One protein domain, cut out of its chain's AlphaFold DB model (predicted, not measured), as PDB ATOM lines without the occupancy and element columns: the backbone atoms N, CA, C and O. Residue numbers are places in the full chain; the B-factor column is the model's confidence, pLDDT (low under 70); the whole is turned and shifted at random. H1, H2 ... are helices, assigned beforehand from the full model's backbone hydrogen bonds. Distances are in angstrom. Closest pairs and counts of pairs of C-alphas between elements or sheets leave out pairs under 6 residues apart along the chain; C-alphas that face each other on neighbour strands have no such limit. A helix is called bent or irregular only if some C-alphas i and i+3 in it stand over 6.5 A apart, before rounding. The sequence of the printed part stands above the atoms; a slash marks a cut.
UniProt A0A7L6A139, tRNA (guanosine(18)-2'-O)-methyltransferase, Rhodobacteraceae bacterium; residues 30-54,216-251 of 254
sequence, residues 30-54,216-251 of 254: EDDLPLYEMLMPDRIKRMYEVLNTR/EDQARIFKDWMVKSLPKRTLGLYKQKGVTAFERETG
ATOM      1  N   GLU A  30     135.375 149.478 122.568       94.00
ATOM      2  CA  GLU A  30     135.108 150.483 123.614       94.00
ATOM      3  C   GLU A  30     133.873 151.347 123.287       94.00
ATOM      4  O   GLU A  30     133.006 151.562 124.134       94.00
ATOM      5  N   ASP A  31     133.721 151.740 122.019       91.44
ATOM      6  CA  ASP A  31     132.577 152.529 121.538       91.44
ATOM      7  C   ASP A  31     131.226 151.796 121.653       91.44
ATOM      8  O   ASP A  31     130.166 152.428 121.655       91.44
ATOM      9  N   ASP A  32     131.245 150.465 121.768       92.75
ATOM     10  CA  ASP A  32     130.057 149.620 121.875       92.75
ATOM     11  C   ASP A  32     129.698 149.277 123.336       92.75
ATOM     12  O   ASP A  32     128.645 148.681 123.587       92.75
ATOM     13  N   LEU A  33     130.496 149.711 124.325       94.38
ATOM     14  CA  LEU A  33     130.207 149.510 125.753       94.38
ATOM     15  C   LEU A  33     128.819 150.000 126.195       94.38
ATOM     16  O   LEU A  33     128.152 149.272 126.935       94.38
ATOM     17  N   PRO A  34     128.304 151.157 125.729       91.38
ATOM     18  CA  PRO A  34     126.955 151.582 126.091       91.38
ATOM     19  C   PRO A  34     125.867 150.598 125.639       91.38
ATOM     20  O   PRO A  34     124.831 150.494 126.292       91.38
ATOM     21  N   LEU A  35     126.077 149.873 124.532       90.25
ATOM     22  CA  LEU A  35     125.155 148.830 124.068       90.25
ATOM     23  C   LEU A  35     125.274 147.576 124.937       90.25
ATOM     24  O   LEU A  35     124.253 147.013 125.338       90.25
ATOM     25  N   TYR A  36     126.507 147.174 125.251       93.88
ATOM     26  CA  TYR A  36     126.812 146.040 126.121       93.88
ATOM     27  C   TYR A  36     126.138 146.180 127.493       93.88
ATOM     28  O   TYR A  36     125.427 145.281 127.936       93.88
ATOM     29  N   GLU A  37     126.284 147.341 128.135       93.06
ATOM     30  CA  GLU A  37     125.764 147.613 129.484       93.06
ATOM     31  C   GLU A  37     124.228 147.674 129.551       93.06
ATOM     32  O   GLU A  37     123.637 147.554 130.625       93.06
ATOM     33  N   MET A  38     123.554 147.823 128.405       90.69
ATOM     34  CA  MET A  38     122.090 147.789 128.308       90.69
ATOM     35  C   MET A  38     121.509 146.372 128.242       90.69
ATOM     36  O   MET A  38     120.284 146.207 128.313       90.69
ATOM     37  N   LEU A  39     122.346 145.351 128.063       91.62
ATOM     38  CA  LEU A  39     121.925 143.970 127.872       91.62
ATOM     39  C   LEU A  39     122.198 143.127 129.119       91.62
ATOM     40  O   LEU A  39     123.081 143.404 129.922       91.62
ATOM     41  N   MET A  40     121.399 142.072 129.294       92.69
ATOM     42  CA  MET A  40     121.612 141.129 130.392       92.69
ATOM     43  C   MET A  40     122.902 140.328 130.161       92.69
ATOM     44  O   MET A  40     123.075 139.819 129.049       92.69
ATOM     45  N   PRO A  41     123.754 140.139 131.185       94.19
ATOM     46  CA  PRO A  41     125.008 139.408 131.037       94.19
ATOM     47  C   PRO A  41     124.855 137.993 130.468       94.19
ATOM     48  O   PRO A  41     125.600 137.617 129.570       94.19
ATOM     49  N   ASP A  42     123.839 137.229 130.882       94.31
ATOM     50  CA  ASP A  42     123.582 135.888 130.332       94.31
ATOM     51  C   ASP A  42     123.293 135.926 128.828       94.31
ATOM     52  O   ASP A  42     123.629 135.001 128.089       94.31
ATOM     53  N   ARG A  43     122.675 137.014 128.352       93.44
ATOM     54  CA  ARG A  43     122.396 137.205 126.928       93.44
ATOM     55  C   ARG A  43     123.673 137.509 126.153       93.44
ATOM     56  O   ARG A  43     123.833 136.954 125.073       93.44
ATOM     57  N   ILE A  44     124.557 138.340 126.704       96.44
ATOM     58  CA  ILE A  44     125.890 138.603 126.143       96.44
ATOM     59  C   ILE A  44     126.695 137.305 126.077       96.44
ATOM     60  O   ILE A  44     127.178 136.952 125.004       96.44
ATOM     61  N   LYS A  45     126.777 136.555 127.183       96.81
ATOM     62  CA  LYS A  45     127.479 135.268 127.224       96.81
ATOM     63  C   LYS A  45     126.942 134.316 126.159       96.81
ATOM     64  O   LYS A  45     127.712 133.784 125.369       96.81
ATOM     65  N   ARG A  46     125.615 134.170 126.070       96.06
ATOM     66  CA  ARG A  46     124.994 133.307 125.061       96.06
ATOM     67  C   ARG A  46     125.289 133.764 123.632       96.06
ATOM     68  O   ARG A  46     125.499 132.917 122.771       96.06
ATOM     69  N   MET A  47     125.269 135.069 123.361       96.31
ATOM     70  CA  MET A  47     125.648 135.601 122.048       96.31
ATOM     71  C   MET A  47     127.085 135.233 121.712       96.31
ATOM     72  O   MET A  47     127.329 134.730 120.624       96.31
ATOM     73  N   TYR A  48     128.010 135.434 122.646       97.50
ATOM     74  CA  TYR A  48     129.420 135.152 122.424       97.50
ATOM     75  C   TYR A  48     129.690 133.654 122.206       97.50
ATOM     76  O   TYR A  48     130.389 133.284 121.269       97.50
ATOM     77  N   GLU A  49     129.041 132.774 122.974       97.38
ATOM     78  CA  GLU A  49     129.095 131.321 122.755       97.38
ATOM     79  C   GLU A  49     128.614 130.908 121.357       97.38
ATOM     80  O   GLU A  49     129.187 130.005 120.757       97.38
ATOM     81  N   VAL A  50     127.550 131.535 120.839       97.38
ATOM     82  CA  VAL A  50     127.054 131.264 119.478       97.38
ATOM     83  C   VAL A  50     127.984 131.861 118.427       97.38
ATOM     84  O   VAL A  50     128.224 131.230 117.407       97.38
ATOM     85  N   LEU A  51     128.509 133.063 118.663       97.69
ATOM     86  CA  LEU A  51     129.411 133.748 117.741       97.69
ATOM     87  C   LEU A  51     130.669 132.917 117.469       97.69
ATOM     88  O   LEU A  51     131.059 132.770 116.316       97.69
ATOM     89  N   ASN A  52     131.225 132.292 118.510       96.56
ATOM     90  CA  ASN A  52     132.407 131.431 118.414       96.56
ATOM     91  C   ASN A  52     132.176 130.132 117.623       96.56
ATOM     92  O   ASN A  52     133.122 129.393 117.385       96.56
ATOM     93  N   THR A  53     130.939 129.815 117.226       96.06
ATOM     94  CA  THR A  53     130.640 128.648 116.377       96.06
ATOM     95  C   THR A  53     130.171 129.032 114.975       96.06
ATOM     96  O   THR A  53     129.799 128.148 114.189       96.06
ATOM     97  N   ARG A  54     130.181 130.335 114.658       98.00
ATOM     98  CA  ARG A  54     129.802 130.856 113.347       98.00
ATOM     99  C   ARG A  54     130.913 130.694 112.322       98.00
ATOM    100  O   ARG A  54     132.093 130.822 112.633       98.00
ATOM    101  N   GLU A 216     137.276 140.696 113.064       95.62
ATOM    102  CA  GLU A 216     136.606 141.902 112.564       95.62
ATOM    103  C   GLU A 216     135.132 141.643 112.218       95.62
ATOM    104  O   GLU A 216     134.259 142.428 112.606       95.62
ATOM    105  N   ASP A 217     134.846 140.505 111.579       96.19
ATOM    106  CA  ASP A 217     133.482 140.063 111.291       96.19
ATOM    107  C   ASP A 217     132.733 139.721 112.575       96.19
ATOM    108  O   ASP A 217     131.590 140.151 112.755       96.19
ATOM    109  N   GLN A 218     133.385 139.016 113.505       97.75
ATOM    110  CA  GLN A 218     132.810 138.726 114.815       97.75
ATOM    111  C   GLN A 218     132.386 140.011 115.530       97.75
ATOM    112  O   GLN A 218     131.265 140.087 116.028       97.75
ATOM    113  N   ALA A 219     133.228 141.047 115.534       97.25
ATOM    114  CA  ALA A 219     132.915 142.325 116.164       97.25
ATOM    115  C   ALA A 219     131.720 143.030 115.501       97.25
ATOM    116  O   ALA A 219     130.818 143.520 116.190       97.25
ATOM    117  N   ARG A 220     131.673 143.046 114.159       95.88
ATOM    118  CA  ARG A 220     130.541 143.595 113.393       95.88
ATOM    119  C   ARG A 220     129.235 142.883 113.758       95.88
ATOM    120  O   ARG A 220     128.244 143.541 114.080       95.88
ATOM    121  N   ILE A 221     129.245 141.552 113.736       96.19
ATOM    122  CA  ILE A 221     128.071 140.710 113.995       96.19
ATOM    123  C   ILE A 221     127.633 140.816 115.453       96.19
ATOM    124  O   ILE A 221     126.444 140.949 115.737       96.19
ATOM    125  N   PHE A 222     128.577 140.821 116.393       97.06
ATOM    126  CA  PHE A 222     128.275 140.948 117.812       97.06
ATOM    127  C   PHE A 222     127.581 142.277 118.118       97.06
ATOM    128  O   PHE A 222     126.531 142.296 118.768       97.06
ATOM    129  N   LYS A 223     128.100 143.387 117.575       95.06
ATOM    130  CA  LYS A 223     127.453 144.702 117.654       95.06
ATOM    131  C   LYS A 223     126.042 144.675 117.079       95.06
ATOM    132  O   LYS A 223     125.104 145.141 117.731       95.06
ATOM    133  N   ASP A 224     125.871 144.111 115.890       93.56
ATOM    134  CA  ASP A 224     124.563 143.993 115.257       93.56
ATOM    135  C   ASP A 224     123.569 143.188 116.121       93.56
ATOM    136  O   ASP A 224     122.446 143.635 116.386       93.56
ATOM    137  N   TRP A 225     123.993 142.047 116.666       95.06
ATOM    138  CA  TRP A 225     123.171 141.229 117.558       95.06
ATOM    139  C   TRP A 225     122.800 141.965 118.845       95.06
ATOM    140  O   TRP A 225     121.654 141.836 119.306       95.06
ATOM    141  N   MET A 226     123.715 142.763 119.407       94.06
ATOM    142  CA  MET A 226     123.433 143.633 120.549       94.06
ATOM    143  C   MET A 226     122.354 144.663 120.196       94.06
ATOM    144  O   MET A 226     121.333 144.735 120.886       94.06
ATOM    145  N   VAL A 227     122.507 145.386 119.080       90.69
ATOM    146  CA  VAL A 227     121.534 146.388 118.608       90.69
ATOM    147  C   VAL A 227     120.164 145.754 118.378       90.69
ATOM    148  O   VAL A 227     119.164 146.218 118.935       90.69
ATOM    149  N   LYS A 228     120.096 144.646 117.629       88.50
ATOM    150  CA  LYS A 228     118.846 143.915 117.367       88.50
ATOM    151  C   LYS A 228     118.183 143.463 118.670       88.50
ATOM    152  O   LYS A 228     116.959 143.316 118.732       88.50
ATOM    153  N   SER A 229     118.960 143.212 119.719       89.75
ATOM    154  CA  SER A 229     118.485 142.718 121.012       89.75
ATOM    155  C   SER A 229     117.916 143.784 121.942       89.75
ATOM    156  O   SER A 229     117.252 143.422 122.920       89.75
ATOM    157  N   LEU A 230     118.102 145.065 121.620       86.62
ATOM    158  CA  LEU A 230     117.547 146.169 122.388       86.62
ATOM    159  C   LEU A 230     116.009 146.238 122.294       86.62
ATOM    160  O   LEU A 230     115.405 145.873 121.279       86.62
ATOM    161  N   PRO A 231     115.331 146.765 123.331       81.81
ATOM    162  CA  PRO A 231     113.910 147.085 123.249       81.81
ATOM    163  C   PRO A 231     113.625 148.092 122.126       81.81
ATOM    164  O   PRO A 231     114.366 149.056 121.942       81.81
ATOM    165  N   LYS A 232     112.487 147.949 121.427       77.31
ATOM    166  CA  LYS A 232     112.108 148.824 120.293       77.31
ATOM    167  C   LYS A 232     112.180 150.329 120.604       77.31
ATOM    168  O   LYS A 232     112.571 151.107 119.743       77.31
ATOM    169  N   ARG A 233     111.807 150.737 121.826       78.19
ATOM    170  CA  ARG A 233     111.872 152.144 122.269       78.19
ATOM    171  C   ARG A 233     113.311 152.673 122.286       78.19
ATOM    172  O   ARG A 233     113.546 153.795 121.863       78.19
ATOM    173  N   THR A 234     114.254 151.848 122.731       78.62
ATOM    174  CA  THR A 234     115.684 152.168 122.781       78.62
ATOM    175  C   THR A 234     116.291 152.187 121.381       78.62
ATOM    176  O   THR A 234     117.041 153.100 121.055       78.62
ATOM    177  N   LEU A 235     115.897 151.243 120.519       73.06
ATOM    178  CA  LEU A 235     116.360 151.176 119.130       73.06
ATOM    179  C   LEU A 235     116.085 152.482 118.358       73.06
ATOM    180  O   LEU A 235     116.945 152.955 117.625       73.06
ATOM    181  N   GLY A 236     114.915 153.101 118.557       70.44
ATOM    182  CA  GLY A 236     114.571 154.378 117.918       70.44
ATOM    183  C   GLY A 236     115.500 155.537 118.307       70.44
ATOM    184  O   GLY A 236     115.824 156.364 117.459       70.44
ATOM    185  N   LEU A 237     115.977 155.564 119.555       71.56
ATOM    186  CA  LEU A 237     116.920 156.579 120.044       71.56
ATOM    187  C   LEU A 237     118.329 156.379 119.472       71.56
ATOM    188  O   LEU A 237     118.998 157.351 119.142       71.56
ATOM    189  N   TYR A 238     118.777 155.129 119.337       72.06
ATOM    190  CA  TYR A 238     120.092 154.816 118.767       72.06
ATOM    191  C   TYR A 238     120.137 155.017 117.250       72.06
ATOM    192  O   TYR A 238     121.130 155.543 116.748       72.06
ATOM    193  N   LYS A 239     119.033 154.746 116.536       70.75
ATOM    194  CA  LYS A 239     118.909 155.100 115.112       70.75
ATOM    195  C   LYS A 239     119.104 156.602 114.870       70.75
ATOM    196  O   LYS A 239     119.792 156.978 113.931       70.75
ATOM    197  N   GLN A 240     118.575 157.463 115.744       68.38
ATOM    198  CA  GLN A 240     118.781 158.921 115.655       68.38
ATOM    199  C   GLN A 240     120.237 159.350 115.893       68.38
ATOM    200  O   GLN A 240     120.619 160.449 115.502       68.38
ATOM    201  N   LYS A 241     121.049 158.492 116.519       66.88
ATOM    202  CA  LYS A 241     122.483 158.702 116.766       66.88
ATOM    203  C   LYS A 241     123.379 158.011 115.728       66.88
ATOM    204  O   LYS A 241     124.578 157.909 115.952       66.88
ATOM    205  N   GLY A 242     122.810 157.513 114.627       70.31
ATOM    206  CA  GLY A 242     123.556 156.836 113.559       70.31
ATOM    207  C   GLY A 242     123.955 155.388 113.867       70.31
ATOM    208  O   GLY A 242     124.715 154.802 113.108       70.31
ATOM    209  N   VAL A 243     123.451 154.790 114.954       71.62
ATOM    210  CA  VAL A 243     123.679 153.371 115.267       71.62
ATOM    211  C   VAL A 243     122.509 152.554 114.726       71.62
ATOM    212  O   VAL A 243     121.401 152.580 115.273       71.62
ATOM    213  N   THR A 244     122.754 151.826 113.643       66.25
ATOM    214  CA  THR A 244     121.780 150.951 112.983       66.25
ATOM    215  C   THR A 244     122.237 149.497 113.049       66.25
ATOM    216  O   THR A 244     123.426 149.206 113.142       66.25
ATOM    217  N   ALA A 245     121.267 148.580 113.049       66.00
ATOM    218  CA  ALA A 245     121.539 147.170 112.795       66.00
ATOM    219  C   ALA A 245     122.024 147.006 111.347       66.00
ATOM    220  O   ALA A 245     121.717 147.856 110.509       66.00
ATOM    221  N   PHE A 246     122.723 145.913 111.062       67.75
ATOM    222  CA  PHE A 246     122.981 145.472 109.700       67.75
ATOM    223  C   PHE A 246     121.638 145.328 108.972       67.75
ATOM    224  O   PHE A 246     120.742 144.595 109.417       67.75
ATOM    225  N   GLU A 247     121.477 146.099 107.901       66.00
ATOM    226  CA  GLU A 247     120.363 145.975 106.966       66.00
ATOM    227  C   GLU A 247     120.806 145.044 105.837       66.00
ATOM    228  O   GLU A 247     122.002 144.904 105.595       66.00
ATOM    229  N   ARG A 248     119.860 144.348 105.196       65.62
ATOM    230  CA  ARG A 248     120.202 143.427 104.103       65.62
ATOM    231  C   ARG A 248     120.994 144.185 103.048       65.62
ATOM    232  O   ARG A 248     120.550 145.243 102.601       65.62
ATOM    233  N   GLU A 249     122.130 143.633 102.653       60.59
ATOM    234  CA  GLU A 249     122.882 144.176 101.535       60.59
ATOM    235  C   GLU A 249     122.177 143.750 100.252       60.59
ATOM    236  O   GLU A 249     122.086 142.565  99.935       60.59
ATOM    237  N   THR A 250     121.620 144.725  99.539       51.91
ATOM    238  CA  THR A 250     121.225 144.549  98.145       51.91
ATOM    239  C   THR A 250     122.467 144.798  97.301       51.91
ATOM    240  O   THR A 250     122.967 145.921  97.301       51.91
ATOM    241  N   GLY A 251     122.949 143.789  96.578       41.09
ATOM    242  CA  GLY A 251     124.144 143.818  95.725       41.09
ATOM    243  C   GLY A 251     124.106 144.805  94.552       41.09
ATOM    244  O   GLY A 251     124.995 144.778  93.707       41.09
TER     245      GLY A 251
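This is residues 30 to 54 and 216 to 251 of the 254 residues of the protein "tRNA (guanosine(18)-2'-O)-methyltransferase" of Rhodobacteraceae bacterium (UniProt A0A7L6A139). A small cluster of four short helices has the longest, H3, in its middle, with H1 and H2 packed on it from different sides and H4 near its last residues. After H4 the last printed stretch folds back past H3 and trails away from the helices to Gly 251. The printed part has 61 residues, with the named helices H1, H2, H3 and H4 in that order along the chain, no named strand, and the class all helix. The whole is compact, with a radius of gyration of the C-alphas of 11.9 A, and the C-alphas span 33 by 31 by 21 A.

H1, residues 30 to 36, and H2, residues 41 to 51, are close but not clearly touching. Their closest C-alphas, those of Tyr 36 and Ile 44, are 7.5 A apart, and they run opposite ways at a steep tilt of 64 degrees. H1 touches H3, residues 216 to 229, which meets it with residues 223 to 227 alone. The closest C-alphas are those of Leu 35 and Met 226, 6.5 A apart, and the two run the same way at a shallow tilt of 32 degrees. H2 touches H3 with Leu 51 and Gln 218 closest, their C-alphas 6.7 A apart, at a steep tilt of 43 degrees, opposite ways. H4, residues 232 to 239, is close to H3 but not clearly touching it. Their closest C-alphas, those of Val 227 and Leu 235, are 7.1 A apart, and they run opposite ways at a steep tilt of 44 degrees. H4 is apart from H1 and from H2. In H2 and H3 every O i to N i+4 pair is within hydrogen-bond range; H4 has 3 of 4, and H1 has 1 of 3, beside 3 of 4 O i to N i+3 pairs.

H1 begins at C-alpha 30, at (135.108, 150.483, 123.614), and measures 9.7 A from first to last C-alpha. It is irregular: C-alphas 31 and 34 are 7.3 A apart. H2 measures 15.1 A from Pro 41 to Leu 51. H3 measures 20.0 A and starts at C-alpha 216, at (136.606, 141.902, 112.564). H4 measures 10.6 A and ends at C-alpha 239, at (118.909, 155.100, 115.112).

The two C-alphas farthest apart are those of Pro 41 and Gly 251, 35.6 A. Residues 55 to 215 are cut out and not printed, and C-alphas 54 and 216 are 13.0 A apart across the cut. The links H1 to H2 and H3 to H4 are tight; H2 to H3 is the link across the cut. Residues 240 to 251 hold no named element. The mean pLDDT of the printed part is 85.4, and confidence is under 70 at residues 240 to 241 and 244 to 251.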